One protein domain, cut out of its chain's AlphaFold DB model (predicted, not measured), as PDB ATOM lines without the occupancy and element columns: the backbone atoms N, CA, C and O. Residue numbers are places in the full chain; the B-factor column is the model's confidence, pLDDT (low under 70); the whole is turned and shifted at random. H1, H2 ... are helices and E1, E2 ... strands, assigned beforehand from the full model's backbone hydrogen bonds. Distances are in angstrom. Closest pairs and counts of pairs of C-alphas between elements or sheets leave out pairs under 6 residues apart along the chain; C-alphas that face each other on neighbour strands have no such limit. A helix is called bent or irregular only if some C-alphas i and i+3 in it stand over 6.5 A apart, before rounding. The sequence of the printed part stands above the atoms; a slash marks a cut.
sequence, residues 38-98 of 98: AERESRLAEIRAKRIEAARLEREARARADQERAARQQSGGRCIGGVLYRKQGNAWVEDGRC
ATOM      1  N   ALA A  38      13.300  48.735 -32.180       93.38
ATOM      2  CA  ALA A  38      12.191  49.664 -31.954       93.38
ATOM      3  C   ALA A  38      11.132  49.609 -33.073       93.38
ATOM      4  O   ALA A  38       9.932  49.548 -32.806       93.38
ATOM      5  N   GLU A  39      11.557  49.561 -34.338       93.56
ATOM      6  CA  GLU A  39      10.628  49.431 -35.469       93.56
ATOM      7  C   GLU A  39       9.910  48.082 -35.454       93.56
ATOM      8  O   GLU A  39       8.712  48.007 -35.732       93.56
ATOM      9  N   ARG A  40      10.617  47.006 -35.093       91.75
ATOM     10  CA  ARG A  40      10.021  45.674 -34.958       91.75
ATOM     11  C   ARG A  40       8.931  45.668 -33.892       91.75
ATOM     12  O   ARG A  40       7.848  45.139 -34.141       91.75
ATOM     13  N   GLU A  41       9.188  46.265 -32.734       94.12
ATOM     14  CA  GLU A  41       8.199  46.382 -31.662       94.12
ATOM     15  C   GLU A  41       6.987  47.213 -32.087       94.12
ATOM     16  O   GLU A  41       5.854  46.770 -31.883       94.12
ATOM     17  N   SER A  42       7.201  48.344 -32.768       95.31
ATOM     18  CA  SER A  42       6.114  49.163 -33.323       95.31
ATOM     19  C   SER A  42       5.240  48.369 -34.295       95.31
ATOM     20  O   SER A  42       4.014  48.354 -34.177       95.31
ATOM     21  N   ARG A  43       5.852  47.626 -35.227       93.88
ATOM     22  CA  ARG A  43       5.114  46.779 -36.178       93.88
ATOM     23  C   ARG A  43       4.341  45.667 -35.483       93.88
ATOM     24  O   ARG A  43       3.202  45.384 -35.851       93.88
ATOM     25  N   LEU A  44       4.921  45.044 -34.460       95.56
ATOM     26  CA  LEU A  44       4.221  44.036 -33.669       95.56
ATOM     27  C   LEU A  44       3.042  44.641 -32.896       95.56
ATOM     28  O   LEU A  44       1.992  44.003 -32.818       95.56
ATOM     29  N   ALA A  45       3.179  45.857 -32.365       96.62
ATOM     30  CA  ALA A  45       2.086  46.570 -31.711       96.62
ATOM     31  C   ALA A  45       0.941  46.873 -32.694       96.62
ATOM     32  O   ALA A  45      -0.213  46.567 -32.391       96.62
ATOM     33  N   GLU A  46       1.252  47.357 -33.902       96.12
ATOM     34  CA  GLU A  46       0.270  47.568 -34.976       96.12
ATOM     35  C   GLU A  46      -0.465  46.271 -35.343       96.12
ATOM     36  O   GLU A  46      -1.691  46.254 -35.469       96.12
ATOM     37  N   ILE A  47       0.268  45.162 -35.490       96.25
ATOM     38  CA  ILE A  47      -0.320  43.851 -35.795       96.25
ATOM     39  C   ILE A  47      -1.259  43.413 -34.668       96.25
ATOM     40  O   ILE A  47      -2.375  42.968 -34.941       96.25
ATOM     41  N   ARG A  48      -0.844  43.545 -33.403       97.69
ATOM     42  CA  ARG A  48      -1.691  43.203 -32.249       97.69
ATOM     43  C   ARG A  48      -2.963  44.048 -32.231       97.69
ATOM     44  O   ARG A  48      -4.042  43.478 -32.102       97.69
ATOM     45  N   ALA A  49      -2.853  45.361 -32.434       97.19
ATOM     46  CA  ALA A  49      -4.003  46.262 -32.485       97.19
ATOM     47  C   ALA A  49      -4.994  45.854 -33.587       97.19
ATOM     48  O   ALA A  49      -6.184  45.692 -33.322       97.19
ATOM     49  N   LYS A  50      -4.496  45.572 -34.798       97.06
ATOM     50  CA  LYS A  50      -5.325  45.094 -35.916       97.06
ATOM     51  C   LYS A  50      -6.020  43.770 -35.605       97.06
ATOM     52  O   LYS A  50      -7.181  43.597 -35.961       97.06
ATOM     53  N   ARG A  51      -5.346  42.834 -34.928       96.94
ATOM     54  CA  ARG A  51      -5.948  41.546 -34.536       96.94
ATOM     55  C   ARG A  51      -7.042  41.712 -33.484       96.94
ATOM     56  O   ARG A  51      -8.057  41.029 -33.571       96.94
ATOM     57  N   ILE A  52      -6.849  42.606 -32.516       97.50
ATOM     58  CA  ILE A  52      -7.867  42.917 -31.501       97.50
ATOM     59  C   ILE A  52      -9.108  43.506 -32.173       97.50
ATOM     60  O   ILE A  52     -10.222  43.066 -31.888       97.50
ATOM     61  N   GLU A  53      -8.908  44.445 -33.096       96.88
ATOM     62  CA  GLU A  53      -9.998  45.089 -33.822       96.88
ATOM     63  C   GLU A  53     -10.744  44.106 -34.730       96.88
ATOM     64  O   GLU A  53     -11.969  44.029 -34.684       96.88
ATOM     65  N   ALA A  54     -10.025  43.267 -35.479       96.56
ATOM     66  CA  ALA A  54     -10.642  42.213 -36.282       96.56
ATOM     67  C   ALA A  54     -11.485  41.257 -35.421       96.56
ATOM     68  O   ALA A  54     -12.622  40.947 -35.768       96.56
ATOM     69  N   ALA A  55     -10.968  40.848 -34.257       96.81
ATOM     70  CA  ALA A  55     -11.709  39.999 -33.329       96.81
ATOM     71  C   ALA A  55     -12.943  40.709 -32.741       96.81
ATOM     72  O   ALA A  55     -13.955  40.060 -32.478       96.81
ATOM     73  N   ARG A  56     -12.883  42.030 -32.521       97.62
ATOM     74  CA  ARG A  56     -14.039  42.834 -32.093       97.62
ATOM     75  C   ARG A  56     -15.126  42.833 -33.165       97.62
ATOM     76  O   ARG A  56     -16.262  42.471 -32.863       97.62
ATOM     77  N   LEU A  57     -14.760  43.154 -34.403       97.19
ATOM     78  CA  LEU A  57     -15.684  43.179 -35.538       97.19
ATOM     79  C   LEU A  57     -16.324  41.810 -35.788       97.19
ATOM     80  O   LEU A  57     -17.523  41.727 -36.041       97.19
ATOM     81  N   GLU A  58     -15.553  40.730 -35.663       96.50
ATOM     82  CA  GLU A  58     -16.071  39.370 -35.798       96.50
ATOM     83  C   GLU A  58     -17.099  39.040 -34.707       96.50
ATOM     84  O   GLU A  58     -18.171  38.510 -35.010       96.50
ATOM     85  N   ARG A  59     -16.820  39.383 -33.442       96.25
ATOM     86  CA  ARG A  59     -17.787  39.195 -32.346       96.25
ATOM     87  C   ARG A  59     -19.069  39.989 -32.584       96.25
ATOM     88  O   ARG A  59     -20.152  39.450 -32.384       96.25
ATOM     89  N   GLU A  60     -18.961  41.229 -33.049       96.75
ATOM     90  CA  GLU A  60     -20.118  42.075 -33.368       96.75
ATOM     91  C   GLU A  60     -20.925  41.550 -34.557       96.75
ATOM     92  O   GLU A  60     -22.153  41.613 -34.555       96.75
ATOM     93  N   ALA A  61     -20.261  41.019 -35.584       95.75
ATOM     94  CA  ALA A  61     -20.931  40.382 -36.712       95.75
ATOM     95  C   ALA A  61     -21.690  39.121 -36.270       95.75
ATOM     96  O   ALA A  61     -22.859  38.959 -36.616       95.75
ATOM     97  N   ARG A  62     -21.062  38.272 -35.446       95.00
ATOM     98  CA  ARG A  62     -21.700  37.075 -34.875       95.00
ATOM     99  C   ARG A  62     -22.901  37.442 -34.002       95.00
ATOM    100  O   ARG A  62     -23.979  36.898 -34.207       95.00
ATOM    101  N   ALA A  63     -22.752  38.419 -33.106       96.31
ATOM    102  CA  ALA A  63     -23.840  38.873 -32.241       96.31
ATOM    103  C   ALA A  63     -25.035  39.425 -33.040       96.31
ATOM    104  O   ALA A  63     -26.182  39.134 -32.707       96.31
ATOM    105  N   ARG A  64     -24.785  40.179 -34.119       94.94
ATOM    106  CA  ARG A  64     -25.847  40.648 -35.026       94.94
ATOM    107  C   ARG A  64     -26.547  39.491 -35.734       94.94
ATOM    108  O   ARG A  64     -27.771  39.433 -35.720       94.94
ATOM    109  N   ALA A  65     -25.789  38.538 -36.272       90.75
ATOM    110  CA  ALA A  65     -26.362  37.349 -36.897       90.75
ATOM    111  C   ALA A  65     -27.217  36.533 -35.906       90.75
ATOM    112  O   ALA A  65     -28.283  36.036 -36.265       90.75
ATOM    113  N   ASP A  66     -26.792  36.424 -34.645       91.62
ATOM    114  CA  ASP A  66     -27.561  35.758 -33.589       91.62
ATOM    115  C   ASP A  66     -28.875  36.486 -33.290       91.62
ATOM    116  O   ASP A  66     -29.926  35.846 -33.216       91.62
ATOM    117  N   GLN A  67     -28.838  37.815 -33.183       92.88
ATOM    118  CA  GLN A  67     -30.035  38.636 -32.982       92.88
ATOM    119  C   GLN A  67     -31.015  38.514 -34.153       92.88
ATOM    120  O   GLN A  67     -32.210  38.337 -33.932       92.88
ATOM    121  N   GLU A  68     -30.527  38.538 -35.393       88.50
ATOM    122  CA  GLU A  68     -31.364  38.353 -36.582       88.50
ATOM    123  C   GLU A  68     -32.005  36.962 -36.620       88.50
ATOM    124  O   GLU A  68     -33.198  36.833 -36.908       88.50
ATOM    125  N   ARG A  69     -31.244  35.911 -36.286       83.69
ATOM    126  CA  ARG A  69     -31.782  34.547 -36.179       83.69
ATOM    127  C   ARG A  69     -32.865  34.464 -35.105       83.69
ATOM    128  O   ARG A  69     -33.926  33.897 -35.370       83.69
ATOM    129  N   ALA A  70     -32.633  35.055 -33.934       86.88
ATOM    130  CA  ALA A  70     -33.614  35.094 -32.853       86.88
ATOM    131  C   ALA A  70     -34.887  35.856 -33.261       86.88
ATOM    132  O   ALA A  70     -35.992  35.360 -33.047       86.88
ATOM    133  N   ALA A  71     -34.751  37.011 -33.919       85.44
ATOM    134  CA  ALA A  71     -35.883  37.799 -34.403       85.44
ATOM    135  C   ALA A  71     -36.736  37.022 -35.422       85.44
ATOM    136  O   ALA A  71     -37.962  37.000 -35.317       85.44
ATOM    137  N   ARG A  72     -36.099  36.313 -36.364       80.38
ATOM    138  CA  ARG A  72     -36.793  35.484 -37.370       80.38
ATOM    139  C   ARG A  72     -37.531  34.294 -36.752       80.38
ATOM    140  O   ARG A  72     -38.623  33.940 -37.198       80.38
ATOM    141  N   GLN A  73     -36.957  33.682 -35.716       78.69
ATOM    142  CA  GLN A  73     -37.633  32.627 -34.958       78.69
ATOM    143  C   GLN A  73     -38.856  33.176 -34.212       78.69
ATOM    144  O   GLN A  73     -39.929  32.575 -34.271       78.69
ATOM    145  N   GLN A  74     -38.727  34.342 -33.569       82.12
ATOM    146  CA  GLN A  74     -39.835  35.008 -32.872       82.12
ATOM    147  C   GLN A  74     -40.967  35.416 -33.825       82.12
ATOM    148  O   GLN A  74     -42.135  35.311 -33.460       82.12
ATOM    149  N   SER A  75     -40.657  35.803 -35.067       79.75
ATOM    150  CA  SER A  75     -41.670  36.113 -36.088       79.75
ATOM    151  C   SER A  75     -42.381  34.880 -36.672       79.75
ATOM    152  O   SER A  75     -43.138  35.009 -37.639       79.75
ATOM    153  N   GLY A  76     -42.141  33.685 -36.117       82.38
ATOM    154  CA  GLY A  76     -42.746  32.426 -36.555       82.38
ATOM    155  C   GLY A  76     -42.103  31.827 -37.809       82.38
ATOM    156  O   GLY A  76     -42.717  30.981 -38.462       82.38
ATOM    157  N   GLY A  77     -40.894  32.272 -38.164       85.44
ATOM    158  CA  GLY A  77     -40.125  31.727 -39.276       85.44
ATOM    159  C   GLY A  77     -39.474  30.385 -38.924       85.44
ATOM    160  O   GLY A  77     -38.983  30.191 -37.812       85.44
ATOM    161  N   ARG A  78     -39.443  29.445 -39.874       88.00
ATOM    162  CA  ARG A  78     -38.731  28.162 -39.774       88.00
ATOM    163  C   ARG A  78     -37.658  28.056 -40.845       88.00
ATOM    164  O   ARG A  78     -37.936  28.257 -42.018       88.00
ATOM    165  N   CYS A  79     -36.459  27.662 -40.435       86.69
ATOM    166  CA  CYS A  79     -35.362  27.342 -41.341       86.69
ATOM    167  C   CYS A  79     -35.362  25.859 -41.693       86.69
ATOM    168  O   CYS A  79     -35.241  25.018 -40.802       86.69
ATOM    169  N   ILE A  80     -35.490  25.540 -42.979       88.25
ATOM    170  CA  ILE A  80     -35.476  24.167 -43.496       88.25
ATOM    171  C   ILE A  80     -34.507  24.136 -44.679       88.25
ATOM    172  O   ILE A  80     -34.738  24.799 -45.685       88.25
ATOM    173  N   GLY A  81     -33.394  23.405 -44.550       89.56
ATOM    174  CA  GLY A  81     -32.410  23.251 -45.633       89.56
ATOM    175  C   GLY A  81     -31.731  24.549 -46.105       89.56
ATOM    176  O   GLY A  81     -31.354  24.634 -47.268       89.56
ATOM    177  N   GLY A  82     -31.601  25.565 -45.240       88.62
ATOM    178  CA  GLY A  82     -31.031  26.881 -45.592       88.62
ATOM    179  C   GLY A  82     -32.030  27.873 -46.210       88.62
ATOM    180  O   GLY A  82     -31.661  28.939 -46.708       88.62
ATOM    181  N   VAL A  83     -33.318  27.529 -46.196       90.69
ATOM    182  CA  VAL A  83     -34.404  28.391 -46.665       90.69
ATOM    183  C   VAL A  83     -35.294  28.750 -45.479       90.69
ATOM    184  O   VAL A  83     -35.685  27.883 -44.691       90.69
ATOM    185  N   LEU A  84     -35.580  30.041 -45.329       89.00
ATOM    186  CA  LEU A  84     -36.477  30.578 -44.316       89.00
ATOM    187  C   LEU A  84     -37.909  30.535 -44.849       89.00
ATOM    188  O   LEU A  84     -38.209  31.125 -45.881       89.00
ATOM    189  N   TYR A  85     -38.801  29.886 -44.112       91.06
ATOM    190  CA  TYR A  85     -40.229  29.828 -44.398       91.06
ATOM    191  C   TYR A  85     -41.019  30.552 -43.318       91.06
ATOM    192  O   TYR A  85     -40.751  30.374 -42.130       91.06
ATOM    193  N   ARG A  86     -42.057  31.290 -43.701       90.50
ATOM    194  CA  ARG A  86     -42.997  31.942 -42.784       90.50
ATOM    195  C   ARG A  86     -44.412  31.439 -43.032       90.50
ATOM    196  O   ARG A  86     -44.811  31.208 -44.172       90.50
ATOM    197  N   LYS A  87     -45.191  31.260 -41.964       87.94
ATOM    198  CA  LYS A  87     -46.585  30.822 -42.077       87.94
ATOM    199  C   LYS A  87     -47.488  32.006 -42.448       87.94
ATOM    200  O   LYS A  87     -47.573  32.967 -41.686       87.94
ATOM    201  N   GLN A  88     -48.165  31.929 -43.592       86.56
ATOM    202  CA  GLN A  88     -49.174  32.894 -44.040       86.56
ATOM    203  C   GLN A  88     -50.515  32.165 -44.196       86.56
ATOM    204  O   GLN A  88     -50.700  31.345 -45.097       86.56
ATOM    205  N   GLY A  89     -51.441  32.396 -43.261       86.88
ATOM    206  CA  GLY A  89     -52.664  31.596 -43.151       86.88
ATOM    207  C   GLY A  89     -52.344  30.116 -42.891       86.88
ATOM    208  O   GLY A  89     -51.710  29.776 -41.890       86.88
ATOM    209  N   ASN A  90     -52.760  29.240 -43.810       88.69
ATOM    210  CA  ASN A  90     -52.518  27.793 -43.734       88.69
ATOM    211  C   ASN A  90     -51.287  27.320 -44.531       88.69
ATOM    212  O   ASN A  90     -50.960  26.137 -44.469       88.69
ATOM    213  N   ALA A  91     -50.600  28.211 -45.254       88.56
ATOM    214  CA  ALA A  91     -49.459  27.868 -46.101       88.56
ATOM    215  C   ALA A  91     -48.123  28.329 -45.496       88.56
ATOM    216  O   ALA A  91     -48.060  29.321 -44.766       88.56
ATOM    217  N   TRP A  92     -47.047  27.613 -45.824       89.62
ATOM    218  CA  TRP A  92     -45.673  28.065 -45.605       89.62
ATOM    219  C   TRP A  92     -45.166  28.733 -46.880       89.62
ATOM    220  O   TRP A  92     -45.241  28.140 -47.953       89.62
ATOM    221  N   VAL A  93     -44.669  29.960 -46.756       91.81
ATOM    222  CA  VAL A  93     -44.159  30.769 -47.867       91.81
ATOM    223  C   VAL A  93     -42.678  31.029 -47.632       91.81
ATOM    224  O   VAL A  93     -42.281  31.307 -46.502       91.81
ATOM    225  N   GLU A  94     -41.867  30.914 -48.678       92.81
ATOM    226  CA  GLU A  94     -40.447  31.263 -48.628       92.81
ATOM    227  C   GLU A  94     -40.276  32.771 -48.392       92.81
ATOM    228  O   GLU A  94     -40.873  33.593 -49.082       92.81
ATOM    229  N   ASP A  95     -39.471  33.114 -47.392       88.25
ATOM    230  CA  ASP A  95     -39.234  34.480 -46.906       88.25
ATOM    231  C   ASP A  95     -37.738  34.856 -46.996       88.25
ATOM    232  O   ASP A  95     -37.302  35.893 -46.502       88.25
ATOM    233  N   GLY A  96     -36.918  33.995 -47.616       87.44
ATOM    234  CA  GLY A  96     -35.499  34.235 -47.888       87.44
ATOM    235  C   GLY A  96     -34.577  33.111 -47.415       87.44
ATOM    236  O   GLY A  96     -34.980  31.957 -47.290       87.44
ATOM    237  N   ARG A  97     -33.306  33.446 -47.151       87.44
ATOM    238  CA  ARG A  97     -32.281  32.486 -46.710       87.44
ATOM    239  C   ARG A  97     -31.954  32.588 -45.231       87.44
ATOM    240  O   ARG A  97     -31.978  33.673 -44.641       87.44
ATOM    241  N   CYS A  98     -31.565  31.447 -44.686       77.38
ATOM    242  CA  CYS A  98     -30.853  31.280 -43.429       77.38
ATOM    243  C   CYS A  98     -29.811  30.159 -43.593       77.38
ATOM    244  O   CYS A  98     -29.126  29.885 -42.594       77.38
TER     245      CYS A  98
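Overview. This is residues 38 to 98 of the 98 residues of an uncharacterized protein of Lysobacter penaei (UniProt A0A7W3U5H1). One long straight helix, H1, ends in a small head, a twisted three-stranded antiparallel sheet of E1, E2 and E3, like a rod with a little paddle at one end. Residues 38 to 64 of H1 stick out free of the rest, and only the helix's last part comes near the sheet. The printed part has 61 residues, with one named helix and then three named strands, H1 E1 E2 E3 along the chain; the sheet's order is E1 - E2 - E3, and the class is mixed, helices and strands. The whole is extended, with a radius of gyration of the C-alphas of 20.2 A, and its C-alphas span 69 by 18 by 11 A.

Arrangement. The sheet is made of E1, residues 77 to 80, E2, residues 83 to 88, and E3, residues 91 to 97, and it is strongly twisted, its C-alphas lying up to 4.5 A off their best plane. They form a meander, each strand the antiparallel neighbour of the one before. E2 is the inner strand, and E1 and E3 are the edge strands. E1 and E2 are a hairpin with 139 degrees between their directions; N 78 and O 85 are 2.8 A apart and N 85 and O 78 are 2.8 A apart, within hydrogen-bond range. E2 and E3 are a hairpin with 145 degrees between their directions; N 86 and O 93 are within hydrogen-bond range at 2.8 A, and N 93 and O 86 at 2.9 A. H1, residues 38 to 74, is on the sheet but only grazes it, with its residues 69 to 73. The closest C-alphas of H1 and E1 are those of Arg 72 and Arg 78, 7.9 A apart. H1 and E2 are near each other, with 5 pairs of C-alphas within 10 A. In H1 every O i to N i+4 pair is within hydrogen-bond range.

Along the chain. E1 is 9.8 A from first to last C-alpha, E2 15.7 A and E3 17.8 A. E3 ends at C-alpha 97, at (-32.281, 32.486, -46.710). H1 is 54.1 A long and not bent, from C-alpha 38 at (12.191, 49.664, -31.954) to C-alpha 74 at (-39.835, 35.008, -32.872).

Size, cuts and confidence. The outline is a rod, and the two C-alphas farthest apart are those of Ala 38 and Asn 90, 69.3 A. Without residues 38 to 64, which stand free, the body has 34 residues and spans 28 by 18 by 11 A. The links H1 to E1, E1 to E2 and E2 to E3 are tight, with 2 residues in each. The printed part has no cut and ends at residue 98, the chain's last residue. The mean pLDDT of the printed part is 91.0, and no printed residue is under 70.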